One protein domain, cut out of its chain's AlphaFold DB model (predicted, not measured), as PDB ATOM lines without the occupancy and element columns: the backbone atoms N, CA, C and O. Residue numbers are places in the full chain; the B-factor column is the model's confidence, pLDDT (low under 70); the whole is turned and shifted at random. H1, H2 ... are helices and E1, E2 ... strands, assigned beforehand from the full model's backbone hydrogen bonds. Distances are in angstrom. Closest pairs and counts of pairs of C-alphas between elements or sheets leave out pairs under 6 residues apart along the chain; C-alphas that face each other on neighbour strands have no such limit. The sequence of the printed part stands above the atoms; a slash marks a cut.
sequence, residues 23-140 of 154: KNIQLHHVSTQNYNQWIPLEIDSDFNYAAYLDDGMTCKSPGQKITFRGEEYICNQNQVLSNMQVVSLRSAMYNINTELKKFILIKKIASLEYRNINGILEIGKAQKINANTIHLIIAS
ATOM      1  N   LYS A  23     144.125 132.904 118.592       37.38
ATOM      2  CA  LYS A  23     145.041 132.878 117.429       37.38
ATOM      3  C   LYS A  23     146.524 133.075 117.766       37.38
ATOM      4  O   LYS A  23     147.365 132.866 116.900       37.38
ATOM      5  N   ASN A  24     146.849 133.426 119.009       42.53
ATOM      6  CA  ASN A  24     148.163 133.940 119.392       42.53
ATOM      7  C   ASN A  24     148.777 133.227 120.612       42.53
ATOM      8  O   ASN A  24     149.525 133.830 121.379       42.53
ATOM      9  N   ILE A  25     148.467 131.946 120.822       42.47
ATOM     10  CA  ILE A  25     149.082 131.152 121.893       42.47
ATOM     11  C   ILE A  25     150.266 130.379 121.307       42.47
ATOM     12  O   ILE A  25     150.078 129.494 120.472       42.47
ATOM     13  N   GLN A  26     151.482 130.700 121.749       45.22
ATOM     14  CA  GLN A  26     152.663 129.877 121.495       45.22
ATOM     15  C   GLN A  26     152.975 129.047 122.743       45.22
ATOM     16  O   GLN A  26     153.027 129.550 123.868       45.22
ATOM     17  N   LEU A  27     153.166 127.744 122.537       44.53
ATOM     18  CA  LEU A  27     153.640 126.832 123.571       44.53
ATOM     19  C   LEU A  27     155.148 127.019 123.717       44.53
ATOM     20  O   LEU A  27     155.900 126.697 122.798       44.53
ATOM     21  N   HIS A  28     155.594 127.520 124.869       41.88
ATOM     22  CA  HIS A  28     157.016 127.603 125.176       41.88
ATOM     23  C   HIS A  28     157.394 126.499 126.161       41.88
ATOM     24  O   HIS A  28     156.849 126.388 127.260       41.88
ATOM     25  N   HIS A  29     158.351 125.669 125.755       46.56
ATOM     26  CA  HIS A  29     158.965 124.672 126.619       46.56
ATOM     27  C   HIS A  29     160.008 125.365 127.504       46.56
ATOM     28  O   HIS A  29     160.966 125.936 126.987       46.56
ATOM     29  N   VAL A  30     159.814 125.359 128.826       46.34
ATOM     30  CA  VAL A  30     160.587 126.227 129.745       46.34
ATOM     31  C   VAL A  30     161.743 125.504 130.435       46.34
ATOM     32  O   VAL A  30     162.554 126.122 131.117       46.34
ATOM     33  N   SER A  31     161.905 124.198 130.227       48.44
ATOM     34  CA  SER A  31     162.998 123.461 130.861       48.44
ATOM     35  C   SER A  31     163.525 122.337 129.985       48.44
ATOM     36  O   SER A  31     162.772 121.521 129.482       48.44
ATOM     37  N   THR A  32     164.844 122.270 129.837       45.06
ATOM     38  CA  THR A  32     165.571 121.222 129.105       45.06
ATOM     39  C   THR A  32     165.840 119.971 129.949       45.06
ATOM     40  O   THR A  32     166.598 119.097 129.528       45.06
ATOM     41  N   GLN A  33     165.254 119.853 131.148       48.91
ATOM     42  CA  GLN A  33     165.474 118.674 131.984       48.91
ATOM     43  C   GLN A  33     164.768 117.449 131.393       48.91
ATOM     44  O   GLN A  33     163.544 117.329 131.434       48.91
ATOM     45  N   ASN A  34     165.573 116.518 130.873       50.56
ATOM     46  CA  ASN A  34     165.143 115.194 130.435       50.56
ATOM     47  C   ASN A  34     164.684 114.364 131.641       50.56
ATOM     48  O   ASN A  34     165.450 113.598 132.229       50.56
ATOM     49  N   TYR A  35     163.410 114.486 132.004       60.56
ATOM     50  CA  TYR A  35     162.777 113.531 132.902       60.56
ATOM     51  C   TYR A  35     162.510 112.243 132.127       60.56
ATOM     52  O   TYR A  35     161.474 112.062 131.501       60.56
ATOM     53  N   ASN A  36     163.447 111.299 132.194       67.25
ATOM     54  CA  ASN A  36     163.285 109.999 131.542       67.25
ATOM     55  C   ASN A  36     162.351 109.041 132.313       67.25
ATOM     56  O   ASN A  36     162.374 107.829 132.104       67.25
ATOM     57  N   GLN A  37     161.521 109.592 133.200       83.38
ATOM     58  CA  GLN A  37     160.604 108.866 134.061       83.38
ATOM     59  C   GLN A  37     159.239 108.730 133.383       83.38
ATOM     60  O   GLN A  37     158.667 109.705 132.893       83.38
ATOM     61  N   TRP A  38     158.713 107.510 133.391       87.38
ATOM     62  CA  TRP A  38     157.312 107.248 133.101       87.38
ATOM     63  C   TRP A  38     156.496 107.443 134.375       87.38
ATOM     64  O   TRP A  38     156.881 106.958 135.439       87.38
ATOM     65  N   ILE A  39     155.391 108.164 134.268       88.19
ATOM     66  CA  ILE A  39     154.475 108.431 135.377       88.19
ATOM     67  C   ILE A  39     153.053 108.058 134.960       88.19
ATOM     68  O   ILE A  39     152.747 108.136 133.770       88.19
ATOM     69  N   PRO A  40     152.182 107.653 135.898       89.56
ATOM     70  CA  PRO A  40     150.765 107.469 135.613       89.56
ATOM     71  C   PRO A  40     150.156 108.709 134.967       89.56
ATOM     72  O   PRO A  40     150.427 109.829 135.403       89.56
ATOM     73  N   LEU A  41     149.326 108.504 133.946       84.62
ATOM     74  CA  LEU A  41     148.514 109.570 133.379       84.62
ATOM     75  C   LEU A  41     147.614 110.150 134.469       84.62
ATOM     76  O   LEU A  41     146.857 109.417 135.092       84.62
ATOM     77  N   GLU A  42     147.635 111.462 134.653       83.88
ATOM     78  CA  GLU A  42     146.686 112.142 135.520       83.88
ATOM     79  C   GLU A  42     145.687 112.943 134.699       83.88
ATOM     80  O   GLU A  42     146.062 113.638 133.756       83.88
ATOM     81  N   ILE A  43     144.416 112.857 135.077       83.25
ATOM     82  CA  ILE A  43     143.350 113.689 134.538       83.25
ATOM     83  C   ILE A  43     142.855 114.618 135.645       83.25
ATOM     84  O   ILE A  43     142.464 114.151 136.716       83.25
ATOM     85  N   ASP A  44     142.845 115.915 135.370       82.00
ATOM     86  CA  ASP A  44     142.144 116.922 136.164       82.00
ATOM     87  C   ASP A  44     140.846 117.282 135.440       82.00
ATOM     88  O   ASP A  44     140.835 117.462 134.224       82.00
ATOM     89  N   SER A  45     139.726 117.295 136.157       81.75
ATOM     90  CA  SER A  45     138.394 117.483 135.574       81.75
ATOM     91  C   SER A  45     137.723 118.712 136.174       81.75
ATOM     92  O   SER A  45     137.347 118.711 137.346       81.75
ATOM     93  N   ASP A  46     137.518 119.738 135.352       77.38
ATOM     94  CA  ASP A  46     136.822 120.965 135.727       77.38
ATOM     95  C   ASP A  46     135.319 120.854 135.426       77.38
ATOM     96  O   ASP A  46     134.899 120.736 134.276       77.38
ATOM     97  N   PHE A  47     134.494 120.937 136.470       78.88
ATOM     98  CA  PHE A  47     133.030 120.876 136.386       78.88
ATOM     99  C   PHE A  47     132.348 122.248 136.460       78.88
ATOM    100  O   PHE A  47     131.119 122.316 136.552       78.88
ATOM    101  N   ASN A  48     133.101 123.349 136.450       76.00
ATOM    102  CA  ASN A  48     132.542 124.695 136.552       76.00
ATOM    103  C   ASN A  48     131.498 124.952 135.457       76.00
ATOM    104  O   ASN A  48     130.409 125.424 135.768       76.00
ATOM    105  N   TYR A  49     131.768 124.536 134.219       72.81
ATOM    106  CA  TYR A  49     130.871 124.700 133.066       72.81
ATOM    107  C   TYR A  49     129.678 123.729 133.038       72.81
ATOM    108  O   TYR A  49     128.779 123.872 132.210       72.81
ATOM    109  N   ALA A  50     129.648 122.737 133.931       74.56
ATOM    110  CA  ALA A  50     128.485 121.880 134.142       74.56
ATOM    111  C   ALA A  50     127.595 122.392 135.285       74.56
ATOM    112  O   ALA A  50     126.379 122.239 135.220       74.56
ATOM    113  N   ALA A  51     128.182 122.997 136.324       69.56
ATOM    114  CA  ALA A  51     127.490 123.236 137.591       69.56
ATOM    115  C   ALA A  51     127.418 124.710 138.009       69.56
ATOM    116  O   ALA A  51     126.337 125.208 138.320       69.56
ATOM    117  N   TYR A  52     128.530 125.444 137.988       69.25
ATOM    118  CA  TYR A  52     128.654 126.687 138.765       69.25
ATOM    119  C   TYR A  52     128.790 127.946 137.922       69.25
ATOM    120  O   TYR A  52     128.213 128.971 138.263       69.25
ATOM    121  N   LEU A  53     129.524 127.868 136.817       72.44
ATOM    122  CA  LEU A  53     129.735 128.999 135.932       72.44
ATOM    123  C   LEU A  53     128.468 129.226 135.104       72.44
ATOM    124  O   LEU A  53     127.828 128.267 134.658       72.44
ATOM    125  N   ASP A  54     128.088 130.492 134.964       70.88
ATOM    126  CA  ASP A  54     127.039 130.919 134.049       70.88
ATOM    127  C   ASP A  54     127.692 131.462 132.781       70.88
ATOM    128  O   ASP A  54     128.234 132.564 132.743       70.88
ATOM    129  N   ASP A  55     127.715 130.614 131.765       71.19
ATOM    130  CA  ASP A  55     128.245 130.908 130.440       71.19
ATOM    131  C   ASP A  55     127.133 131.184 129.422       71.19
ATOM    132  O   ASP A  55     127.397 131.217 128.221       71.19
ATOM    133  N   GLY A  56     125.880 131.314 129.880       77.19
ATOM    134  CA  GLY A  56     124.706 131.465 129.020       77.19
ATOM    135  C   GLY A  56     124.374 130.236 128.164       77.19
ATOM    136  O   GLY A  56     123.444 130.285 127.359       77.19
ATOM    137  N   MET A  57     125.110 129.130 128.321       76.88
ATOM    138  CA  MET A  57     124.951 127.892 127.550       76.88
ATOM    139  C   MET A  57     124.610 126.686 128.435       76.88
ATOM    140  O   MET A  57     124.354 125.597 127.926       76.88
ATOM    141  N   THR A  58     124.607 126.861 129.755       83.12
ATOM    142  CA  THR A  58     124.247 125.832 130.734       83.12
ATOM    143  C   THR A  58     122.805 126.024 131.197       83.12
ATOM    144  O   THR A  58     122.443 127.113 131.639       83.12
ATOM    145  N   CYS A  59     121.998 124.962 131.181       84.44
ATOM    146  CA  CYS A  59     120.669 124.988 131.795       84.44
ATOM    147  C   CYS A  59     120.777 125.055 133.328       84.44
ATOM    148  O   CYS A  59     121.212 124.098 133.970       84.44
ATOM    149  N   LYS A  60     120.374 126.185 133.917       87.19
ATOM    150  CA  LYS A  60     120.330 126.442 135.369       87.19
ATOM    151  C   LYS A  60     118.917 126.392 135.932       87.19
ATOM    152  O   LYS A  60     118.740 126.076 137.106       87.19
ATOM    153  N   SER A  61     117.918 126.697 135.110       89.25
ATOM    154  CA  SER A  61     116.513 126.642 135.503       89.25
ATOM    155  C   SER A  61     115.615 126.150 134.362       89.25
ATOM    156  O   SER A  61     115.942 126.327 133.184       89.25
ATOM    157  N   PRO A  62     114.471 125.522 134.683       89.06
ATOM    158  CA  PRO A  62     113.459 125.200 133.683       89.06
ATOM    159  C   PRO A  62     112.894 126.478 133.056       89.06
ATOM    160  O   PRO A  62     112.686 127.477 133.741       89.06
ATOM    161  N   GLY A  63     112.629 126.445 131.753       87.94
ATOM    162  CA  GLY A  63     112.150 127.589 130.976       87.94
ATOM    163  C   GLY A  63     113.244 128.580 130.568       87.94
ATOM    164  O   GLY A  63     112.963 129.494 129.793       87.94
ATOM    165  N   GLN A  64     114.486 128.404 131.036       89.62
ATOM    166  CA  GLN A  64     115.613 129.221 130.597       89.62
ATOM    167  C   GLN A  64     115.839 129.045 129.093       89.62
ATOM    168  O   GLN A  64     115.946 127.923 128.598       89.62
ATOM    169  N   LYS A  65     115.952 130.165 128.380       89.44
ATOM    170  CA  LYS A  65     116.392 130.185 126.988       89.44
ATOM    171  C   LYS A  65     117.908 130.230 126.934       89.44
ATOM    172  O   LYS A  65     118.513 131.100 127.558       89.44
ATOM    173  N   ILE A  66     118.506 129.328 126.171       84.44
ATOM    174  CA  ILE A  66     119.941 129.332 125.901       84.44
ATOM    175  C   ILE A  66     120.185 129.190 124.406       84.44
ATOM    176  O   ILE A  66     119.383 128.591 123.695       84.44
ATOM    177  N   THR A  67     121.296 129.733 123.918       80.12
ATOM    178  CA  THR A  67     121.719 129.548 122.526       80.12
ATOM    179  C   THR A  67     123.006 128.747 122.500       80.12
ATOM    180  O   THR A  67     124.013 129.155 123.075       80.12
ATOM    181  N   PHE A  68     122.990 127.609 121.814       74.38
ATOM    182  CA  PHE A  68     124.159 126.758 121.654       74.38
ATOM    183  C   PHE A  68     124.261 126.313 120.197       74.38
ATOM    184  O   PHE A  68     123.278 125.897 119.597       74.38
ATOM    185  N   ARG A  69     125.447 126.451 119.591       70.06
ATOM    186  CA  ARG A  69     125.691 126.119 118.169       70.06
ATOM    187  C   ARG A  69     124.727 126.799 117.177       70.06
ATOM    188  O   ARG A  69     124.422 126.245 116.130       70.06
ATOM    189  N   GLY A  70     124.287 128.018 117.493       76.12
ATOM    190  CA  GLY A  70     123.362 128.782 116.648       76.12
ATOM    191  C   GLY A  70     121.899 128.344 116.752       76.12
ATOM    192  O   GLY A  70     121.064 128.889 116.038       76.12
ATOM    193  N   GLU A  71     121.578 127.404 117.643       78.81
ATOM    194  CA  GLU A  71     120.210 126.975 117.925       78.81
ATOM    195  C   GLU A  71     119.750 127.497 119.293       78.81
ATOM    196  O   GLU A  71     120.513 127.474 120.264       78.81
ATOM    197  N   GLU A  72     118.501 127.966 119.369       85.00
ATOM    198  CA  GLU A  72     117.845 128.321 120.631       85.00
ATOM    199  C   GLU A  72     117.212 127.071 121.255       85.00
ATOM    200  O   GLU A  72     116.473 126.335 120.599       85.00
ATOM    201  N   TYR A  73     117.476 126.863 122.542       84.00
ATOM    202  CA  TYR A  73     116.897 125.803 123.356       84.00
ATOM    203  C   TYR A  73     116.140 126.414 124.527       84.00
ATOM    204  O   TYR A  73     116.595 127.380 125.143       84.00
ATOM    205  N   ILE A  74     115.007 125.804 124.871       88.94
ATOM    206  CA  ILE A  74     114.292 126.079 126.116       88.94
ATOM    207  C   ILE A  74     114.569 124.912 127.055       88.94
ATOM    208  O   ILE A  74     114.160 123.783 126.788       88.94
ATOM    209  N   CYS A  75     115.273 125.189 128.146       86.25
ATOM    210  CA  CYS A  75     115.662 124.187 129.125       86.25
ATOM    211  C   CYS A  75     114.431 123.567 129.797       86.25
ATOM    212  O   CYS A  75     113.566 124.275 130.312       86.25
ATOM    213  N   ASN A  76     114.369 122.240 129.855       85.19
ATOM    214  CA  ASN A  76     113.389 121.512 130.659       85.19
ATOM    215  C   ASN A  76     113.983 121.093 132.020       85.19
ATOM    216  O   ASN A  76     115.189 121.188 132.248       85.19
ATOM    217  N   GLN A  77     113.138 120.614 132.940       84.81
ATOM    218  CA  GLN A  77     113.568 120.204 134.287       84.81
ATOM    219  C   GLN A  77     114.651 119.114 134.272       84.81
ATOM    220  O   GLN A  77     115.509 119.097 135.148       84.81
ATOM    221  N   ASN A  78     114.634 118.224 133.277       81.50
ATOM    222  CA  ASN A  78     115.579 117.112 133.175       81.50
ATOM    223  C   ASN A  78     116.953 117.546 132.636       81.50
ATOM    224  O   ASN A  78     117.932 116.826 132.812       81.50
ATOM    225  N   GLN A  79     117.029 118.709 131.987       81.19
ATOM    226  CA  GLN A  79     118.263 119.292 131.454       81.19
ATOM    227  C   GLN A  79     118.996 120.166 132.482       81.19
ATOM    228  O   GLN A  79     120.165 120.495 132.288       81.19
ATOM    229  N   VAL A  80     118.336 120.526 133.587       86.12
ATOM    230  CA  VAL A  80     118.963 121.225 134.712       86.12
ATOM    231  C   VAL A  80     119.641 120.201 135.615       86.12
ATOM    232  O   VAL A  80     118.979 119.361 136.227       86.12
ATOM    233  N   LEU A  81     120.968 120.275 135.725       85.69
ATOM    234  CA  LEU A  81     121.712 119.390 136.615       85.69
ATOM    235  C   LEU A  81     121.461 119.760 138.079       85.69
ATOM    236  O   LEU A  81     121.787 120.853 138.535       85.69
ATOM    237  N   SER A  82     120.944 118.803 138.838       86.56
ATOM    238  CA  SER A  82     120.911 118.860 140.296       86.56
ATOM    239  C   SER A  82     122.311 118.686 140.893       86.56
ATOM    240  O   SER A  82     123.193 118.052 140.307       86.56
ATOM    241  N   ASN A  83     122.494 119.160 142.127       86.50
ATOM    242  CA  ASN A  83     123.737 118.956 142.878       86.50
ATOM    243  C   ASN A  83     124.124 117.472 142.976       86.50
ATOM    244  O   ASN A  83     125.299 117.135 142.864       86.50
ATOM    245  N   MET A  84     123.144 116.578 143.143       86.25
ATOM    246  CA  MET A  84     123.398 115.139 143.221       86.25
ATOM    247  C   MET A  84     123.919 114.585 141.891       86.25
ATOM    248  O   MET A  84     124.892 113.839 141.895       86.25
ATOM    249  N   GLN A  85     123.352 115.008 140.756       86.94
ATOM    250  CA  GLN A  85     123.854 114.617 139.433       86.94
ATOM    251  C   GLN A  85     125.287 115.117 139.200       86.94
ATOM    252  O   GLN A  85     126.118 114.369 138.689       86.94
ATOM    253  N   VAL A  86     125.618 116.338 139.637       86.69
ATOM    254  CA  VAL A  86     126.994 116.863 139.572       86.69
ATOM    255  C   VAL A  86     127.952 116.026 140.424       86.69
ATOM    256  O   VAL A  86     129.052 115.707 139.975       86.69
ATOM    257  N   VAL A  87     127.547 115.635 141.636       87.88
ATOM    258  CA  VAL A  87     128.346 114.751 142.501       87.88
ATOM    259  C   VAL A  87     128.555 113.385 141.846       87.88
ATOM    260  O   VAL A  87     129.685 112.903 141.809       87.88
ATOM    261  N   SER A  88     127.515 112.782 141.270       87.25
ATOM    262  CA  SER A  88     127.633 111.507 140.555       87.25
ATOM    263  C   SER A  88     128.597 111.594 139.370       87.25
ATOM    264  O   SER A  88     129.433 110.707 139.204       87.25
ATOM    265  N   LEU A  89     128.542 112.677 138.588       85.62
ATOM    266  CA  LEU A  89     129.475 112.914 137.482       85.62
ATOM    267  C   LEU A  89     130.922 113.064 137.973       85.62
ATOM    268  O   LEU A  89     131.836 112.488 137.382       85.62
ATOM    269  N   ARG A  90     131.139 113.784 139.081       88.75
ATOM    270  CA  ARG A  90     132.462 113.910 139.717       88.75
ATOM    271  C   ARG A  90     133.011 112.558 140.152       88.75
ATOM    272  O   ARG A  90     134.156 112.245 139.839       88.75
ATOM    273  N   SER A  91     132.197 111.745 140.821       86.44
ATOM    274  CA  SER A  91     132.592 110.401 141.254       86.44
ATOM    275  C   SER A  91     132.897 109.481 140.070       86.44
ATOM    276  O   SER A  91     133.882 108.748 140.103       86.44
ATOM    277  N   ALA A  92     132.105 109.551 138.996       89.31
ATOM    278  CA  ALA A  92     132.361 108.782 137.781       89.31
ATOM    279  C   ALA A  92     133.709 109.159 137.141       89.31
ATOM    280  O   ALA A  92     134.516 108.277 136.852       89.31
ATOM    281  N   MET A  93     133.997 110.456 136.992       87.44
ATOM    282  CA  MET A  93     135.283 110.922 136.456       87.44
ATOM    283  C   MET A  93     136.463 110.580 137.365       87.44
ATOM    284  O   MET A  93     137.531 110.220 136.873       87.44
ATOM    285  N   TYR A  94     136.276 110.633 138.685       89.06
ATOM    286  CA  TYR A  94     137.287 110.191 139.642       89.06
ATOM    287  C   TYR A  94     137.623 108.703 139.466       89.06
ATOM    288  O   TYR A  94     138.799 108.334 139.438       89.06
ATOM    289  N   ASN A  95     136.607 107.854 139.291       89.31
ATOM    290  CA  ASN A  95     136.803 106.428 139.042       89.31
ATOM    291  C   ASN A  95     137.511 106.190 137.703       89.31
ATOM    292  O   ASN A  95     138.481 105.438 137.660       89.31
ATOM    293  N   ILE A  96     137.100 106.883 136.635       87.88
ATOM    294  CA  ILE A  96     137.768 106.818 135.325       87.88
ATOM    295  C   ILE A  96     139.248 107.198 135.456       87.88
ATOM    296  O   ILE A  96     140.111 106.455 135.001       87.88
ATOM    297  N   ASN A  97     139.564 108.313 136.120       88.50
ATOM    298  CA  ASN A  97     140.947 108.741 136.350       88.50
ATOM    299  C   ASN A  97     141.738 107.693 137.153       88.50
ATOM    300  O   ASN A  97     142.869 107.363 136.807       88.50
ATOM    301  N   THR A  98     141.128 107.133 138.200       89.25
ATOM    302  CA  THR A  98     141.743 106.100 139.047       89.25
ATOM    303  C   THR A  98     142.068 104.835 138.258       89.25
ATOM    304  O   THR A  98     143.148 104.274 138.431       89.25
ATOM    305  N   GLU A  99     141.171 104.394 137.376       89.25
ATOM    306  CA  GLU A  99     141.419 103.226 136.530       89.25
ATOM    307  C   GLU A  99     142.448 103.530 135.435       89.25
ATOM    308  O   GLU A  99     143.402 102.771 135.273       89.25
ATOM    309  N   LEU A 100     142.343 104.666 134.739       85.88
ATOM    310  CA  LEU A 100     143.301 105.043 133.690       85.88
ATOM    311  C   LEU A 100     144.732 105.182 134.228       85.88
ATOM    312  O   LEU A 100     145.670 104.743 133.559       85.88
ATOM    313  N   LYS A 101     144.904 105.688 135.459       87.88
ATOM    314  CA  LYS A 101     146.202 105.756 136.157       87.88
ATOM    315  C   LYS A 101     146.902 104.396 136.283       87.88
ATOM    316  O   LYS A 101     148.127 104.357 136.360       87.88
ATOM    317  N   LYS A 102     146.163 103.279 136.306       87.50
ATOM    318  CA  LYS A 102     146.742 101.927 136.424       87.50
ATOM    319  C   LYS A 102     147.285 101.393 135.100       87.50
ATOM    320  O   LYS A 102     148.211 100.587 135.114       87.50
ATOM    321  N   PHE A 103     146.708 101.816 133.975       88.81
ATOM    322  CA  PHE A 103     146.992 101.233 132.659       88.81
ATOM    323  C   PHE A 103     147.809 102.145 131.747       88.81
ATOM    324  O   PHE A 103     148.484 101.653 130.845       88.81
ATOM    325  N   ILE A 104     147.756 103.461 131.962       86.94
ATOM    326  CA  ILE A 104     148.380 104.437 131.072       86.94
ATOM    327  C   ILE A 104     149.509 105.153 131.802       86.94
ATOM    328  O   ILE A 104     149.292 105.865 132.784       86.94
ATOM    329  N   LEU A 105     150.719 104.997 131.271       86.44
ATOM    330  CA  LEU A 105     151.887 105.773 131.664       86.44
ATOM    331  C   LEU A 105     152.216 106.789 130.569       86.44
ATOM    332  O   LEU A 105     152.184 106.468 129.382       86.44
ATOM    333  N   ILE A 106     152.592 107.999 130.968       83.25
ATOM    334  CA  ILE A 106     153.086 109.050 130.079       83.25
ATOM    335  C   ILE A 106     154.531 109.396 130.423       83.25
ATOM    336  O   ILE A 106     154.993 109.203 131.552       83.25
ATOM    337  N   LYS A 107     155.268 109.916 129.441       82.44
ATOM    338  CA  LYS A 107     156.582 110.501 129.702       82.44
ATOM    339  C   LYS A 107     156.397 111.796 130.471       82.44
ATOM    340  O   LYS A 107     155.674 112.681 130.022       82.44
ATOM    341  N   LYS A 108     157.076 111.905 131.612       81.12
ATOM    342  CA  LYS A 108     157.097 113.141 132.382       81.12
ATOM    343  C   LYS A 108     157.768 114.232 131.551       81.12
ATOM    344  O   LYS A 108     158.927 114.097 131.169       81.12
ATOM    345  N   ILE A 109     157.051 115.316 131.307       72.12
ATOM    346  CA  ILE A 109     157.584 116.525 130.695       72.12
ATOM    347  C   ILE A 109     157.829 117.584 131.766       72.12
ATOM    348  O   ILE A 109     157.171 117.625 132.816       72.12
ATOM    349  N   ALA A 110     158.827 118.427 131.520       63.50
ATOM    350  CA  ALA A 110     159.051 119.592 132.353       63.50
ATOM    351  C   ALA A 110     157.924 120.617 132.126       63.50
ATOM    352  O   ALA A 110     157.221 120.573 131.117       63.50
ATOM    353  N   SER A 111     157.717 121.508 133.095       59.75
ATOM    354  CA  SER A 111     156.639 122.505 133.091       59.75
ATOM    355  C   SER A 111     156.470 123.210 131.738       59.75
ATOM    356  O   SER A 111     157.438 123.724 131.171       59.75
ATOM    357  N   LEU A 112     155.227 123.274 131.262       54.97
ATOM    358  CA  LEU A 112     154.817 124.050 130.097       54.97
ATOM    359  C   LEU A 112     154.354 125.426 130.572       54.97
ATOM    360  O   LEU A 112     153.557 125.521 131.506       54.97
ATOM    361  N   GLU A 113     154.829 126.486 129.924       51.28
ATOM    362  CA  GLU A 113     154.266 127.823 130.096       51.28
ATOM    363  C   GLU A 113     153.544 128.229 128.815       51.28
ATOM    364  O   GLU A 113     154.112 128.222 127.719       51.28
ATOM    365  N   TYR A 114     152.280 128.616 128.959       50.47
ATOM    366  CA  TYR A 114     151.534 129.256 127.887       50.47
ATOM    367  C   TYR A 114     151.928 130.727 127.847       50.47
ATOM    368  O   TYR A 114     151.738 131.448 128.830       50.47
ATOM    369  N   ARG A 115     152.465 131.184 126.714       46.75
ATOM    370  CA  ARG A 115     152.710 132.611 126.489       46.75
ATOM    371  C   ARG A 115     151.892 133.078 125.294       46.75
ATOM    372  O   ARG A 115     151.778 132.390 124.281       46.75
ATOM    373  N   ASN A 116     151.309 134.263 125.429       44.03
ATOM    374  CA  ASN A 116     150.804 134.999 124.277       44.03
ATOM    375  C   ASN A 116     152.015 135.519 123.476       44.03
ATOM    376  O   ASN A 116     153.016 135.900 124.089       44.03
ATOM    377  N   ILE A 117     151.931 135.568 122.143       45.66
ATOM    378  CA  ILE A 117     153.027 136.001 121.247       45.66
ATOM    379  C   ILE A 117     153.638 137.363 121.612       45.66
ATOM    380  O   ILE A 117     154.792 137.627 121.294       45.66
ATOM    381  N   ASN A 118     152.883 138.222 122.303       47.69
ATOM    382  CA  ASN A 118     153.318 139.567 122.678       47.69
ATOM    383  C   ASN A 118     154.025 139.632 124.043       47.69
ATOM    384  O   ASN A 118     154.311 140.725 124.518       47.69
ATOM    385  N   GLY A 119     154.256 138.504 124.729       43.84
ATOM    386  CA  GLY A 119     154.896 138.475 126.056       43.84
ATOM    387  C   GLY A 119     154.070 139.104 127.191       43.84
ATOM    388  O   GLY A 119     154.466 139.024 128.351       43.84
ATOM    389  N   ILE A 120     152.910 139.685 126.872       44.69
ATOM    390  CA  ILE A 120     151.947 140.255 127.814       44.69
ATOM    391  C   ILE A 120     150.978 139.138 128.212       44.69
ATOM    392  O   ILE A 120     150.085 138.744 127.457       44.69
ATOM    393  N   LEU A 121     151.213 138.577 129.394       39.44
ATOM    394  CA  LEU A 121     150.294 137.677 130.076       39.44
ATOM    395  C   LEU A 121     149.100 138.482 130.586       39.44
ATOM    396  O   LEU A 121     149.288 139.396 131.374       39.44
ATOM    397  N   GLU A 122     147.899 138.092 130.169       36.94
ATOM    398  CA  GLU A 122     146.743 137.901 131.053       36.94
ATOM    399  C   GLU A 122     145.631 137.186 130.268       36.94
ATOM    400  O   GLU A 122     144.559 137.716 129.992       36.94
ATOM    401  N   ILE A 123     145.878 135.923 129.898       38.31
ATOM    402  CA  ILE A 123     144.749 134.994 129.776       38.31
ATOM    403  C   ILE A 123     144.379 134.703 131.230       38.31
ATOM    404  O   ILE A 123     145.156 134.063 131.941       38.31
ATOM    405  N   GLY A 124     143.301 135.349 131.685       35.44
ATOM    406  CA  GLY A 124     142.942 135.555 133.088       35.44
ATOM    407  C   GLY A 124     143.351 134.414 134.013       35.44
ATOM    408  O   GLY A 124     142.943 133.279 133.800       35.44
ATOM    409  N   LYS A 125     144.158 134.742 135.035       37.03
ATOM    410  CA  LYS A 125     144.649 133.811 136.063       37.03
ATOM    411  C   LYS A 125     145.087 132.484 135.448       37.03
ATOM    412  O   LYS A 125     144.356 131.505 135.555       37.03
ATOM    413  N   ALA A 126     146.273 132.450 134.842       39.97
ATOM    414  CA  ALA A 126     146.932 131.211 134.450       39.97
ATOM    415  C   ALA A 126     146.923 130.229 135.637       39.97
ATOM    416  O   ALA A 126     147.794 130.263 136.510       39.97
ATOM    417  N   GLN A 127     145.896 129.378 135.700       45.28
ATOM    418  CA  GLN A 127     145.920 128.170 136.493       45.28
ATOM    419  C   GLN A 127     147.157 127.452 135.978       45.28
ATOM    420  O   GLN A 127     147.298 127.246 134.772       45.28
ATOM    421  N   LYS A 128     148.122 127.194 136.860       48.75
ATOM    422  CA  LYS A 128     149.296 126.398 136.520       48.75
ATOM    423  C   LYS A 128     148.786 125.010 136.143       48.75
ATOM    424  O   LYS A 128     148.639 124.149 137.002       48.75
ATOM    425  N   ILE A 129     148.463 124.825 134.870       54.72
ATOM    426  CA  ILE A 129     148.106 123.542 134.292       54.72
ATOM    427  C   ILE A 129     149.374 122.707 134.404       54.72
ATOM    428  O   ILE A 129     150.392 123.005 133.775       54.72
ATOM    429  N   ASN A 130     149.344 121.706 135.282       64.69
ATOM    430  CA  ASN A 130     150.436 120.753 135.393       64.69
ATOM    431  C   ASN A 130     150.650 120.114 134.015       64.69
ATOM    432  O   ASN A 130     149.737 119.509 133.462       64.69
ATOM    433  N   ALA A 131     151.859 120.256 133.472       67.06
ATOM    434  CA  ALA A 131     152.222 119.755 132.148       67.06
ATOM    435  C   ALA A 131     152.061 118.231 132.011       67.06
ATOM    436  O   ALA A 131     151.970 117.706 130.910       67.06
ATOM    437  N   ASN A 132     152.007 117.525 133.139       76.56
ATOM    438  CA  ASN A 132     151.854 116.077 133.208       76.56
ATOM    439  C   ASN A 132     150.410 115.628 133.468       76.56
ATOM    440  O   ASN A 132     150.173 114.471 133.809       76.56
ATOM    441  N   THR A 133     149.450 116.540 133.336       75.88
ATOM    442  CA  THR A 133     148.040 116.288 133.602       75.88
ATOM    443  C   THR A 133     147.222 116.664 132.374       75.88
ATOM    444  O   THR A 133     147.409 117.734 131.797       75.88
ATOM    445  N   ILE A 134     146.296 115.798 131.975       78.19
ATOM    446  CA  ILE A 134     145.265 116.143 130.999       78.19
ATOM    447  C   ILE A 134     144.176 116.912 131.738       78.19
ATOM    448  O   ILE A 134     143.539 116.379 132.641       78.19
ATOM    449  N   HIS A 135     143.952 118.159 131.339       74.31
ATOM    450  CA  HIS A 135     142.874 118.988 131.871       74.31
ATOM    451  C   HIS A 135     141.637 118.825 130.994       74.31
ATOM    452  O   HIS A 135     141.657 119.176 129.814       74.31
ATOM    453  N   LEU A 136     140.570 118.271 131.562       75.12
ATOM    454  CA  LEU A 136     139.284 118.073 130.905       75.12
ATOM    455  C   LEU A 136     138.266 119.064 131.446       75.12
ATOM    456  O   LEU A 136     138.015 119.121 132.647       75.12
ATOM    457  N   ILE A 137     137.621 119.798 130.545       75.12
ATOM    458  CA  ILE A 137     136.474 120.631 130.891       75.12
ATOM    459  C   ILE A 137     135.210 119.808 130.680       75.12
ATOM    460  O   ILE A 137     134.943 119.334 129.576       75.12
ATOM    461  N   ILE A 138     134.423 119.662 131.741       76.94
ATOM    462  CA  ILE A 138     133.130 118.995 131.712       76.94
ATOM    463  C   ILE A 138     132.035 120.050 131.591       76.94
ATOM    464  O   ILE A 138     131.842 120.884 132.478       76.94
ATOM    465  N   ALA A 139     131.298 119.988 130.485       78.06
ATOM    466  CA  ALA A 139     130.180 120.871 130.187       78.06
ATOM    467  C   ALA A 139     128.881 120.073 130.032       78.06
ATOM    468  O   ALA A 139     128.883 118.972 129.482       78.06
ATOM    469  N   SER A 140     127.771 120.657 130.488       79.00
ATOM    470  CA  SER A 140     126.423 120.107 130.306       79.00
ATOM    471  C   SER A 140     125.614 121.033 129.411       79.00
ATOM    472  O   SER A 140     125.417 122.205 129.748       79.00
TER     473      SER A 140
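Overview. This is residues 23 to 140 of the 154 residues of an uncharacterized protein of Trichomonas vaginalis (UniProt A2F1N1). This is a flat, loose model in which the parallel strand pair E3 and E8 lies near the middle and the long helix H2 runs alongside E3. At one end of the long axis is the small hairpin of E4 and E5; toward the other end are two separate antiparallel pairs, E1 with E7 and E2 with E6, joined by the short link from E1 to E2 and the tight link from E6 to E7. The printed part has 118 residues, with two named helices and eight named strands in the order E1 E2 E3 H1 E4 E5 H2 E6 E7 E8. The class is mixed, helices and strands, and the strands form four sheets of two. The radius of gyration of the C-alphas is 18.4 A and the spans are 54 by 40 by 21 A.

Along the chain. E1, residues 25 to 29, begins with C-alpha 25 at (149.082, 131.152, 121.893) and is 12.7 A long. E2, residues 38 to 40, runs on into E3, residues 42 to 46 and 13.2 A long, across a break of 1 residue at 42 degrees. H1 is residues 48 to 51. E4, residues 65 to 68, and E5, residues 71 to 74, follow. H2, residues 83 to 103, is 31.0 A long, from (123.737, 118.956, 142.878) to (146.992, 101.233, 132.659). E6 is residues 105 to 107, and E7 is residues 112 to 116, 13.0 A long. E8, residues 133 to 137, is 12.6 A long and ends with C-alpha 137 at (136.474, 120.631, 130.891).

Arrangement. E3 and E8 are parallel at 24 degrees, with N 46 and O 136 2.8 A apart, within hydrogen-bond range. The closest C-alphas of E3 and H2 are those of Ile 43 and Asn 97, 5.8 A apart, while H2 and E8 are apart. H1 and H2 only just touch, with 3 pairs of C-alphas within 8 A, made by residues 83 to 86 of H2 alone; the closest are those of Ala 51 and Val 86, 6.7 A. E2 and E6 are antiparallel at 135 degrees, with N 106 and O 39 at 2.8 A. E1 and E7 are antiparallel at 146 degrees, with N 26 and O 115 at 3.1 A. E4 and E5 form a hairpin, antiparallel at 148 degrees, with N 73 and O 66 at 2.8 A. In H2, 15 of 17 O i to N i+4 pairs are within hydrogen-bond range; H1 is too short for such a pair.

Size, cuts and confidence. The two C-alphas farthest apart are those of Asn 34 and Gly 63, 54.4 A. The printed part has no cut. The links H1 to E4, 13 residues, and E7 to E8, 16 residues, are long. The mean pLDDT of the printed part is 72.1, and 38 residues are under 70: residues 23 to 36, 51 to 52 and 110 to 131.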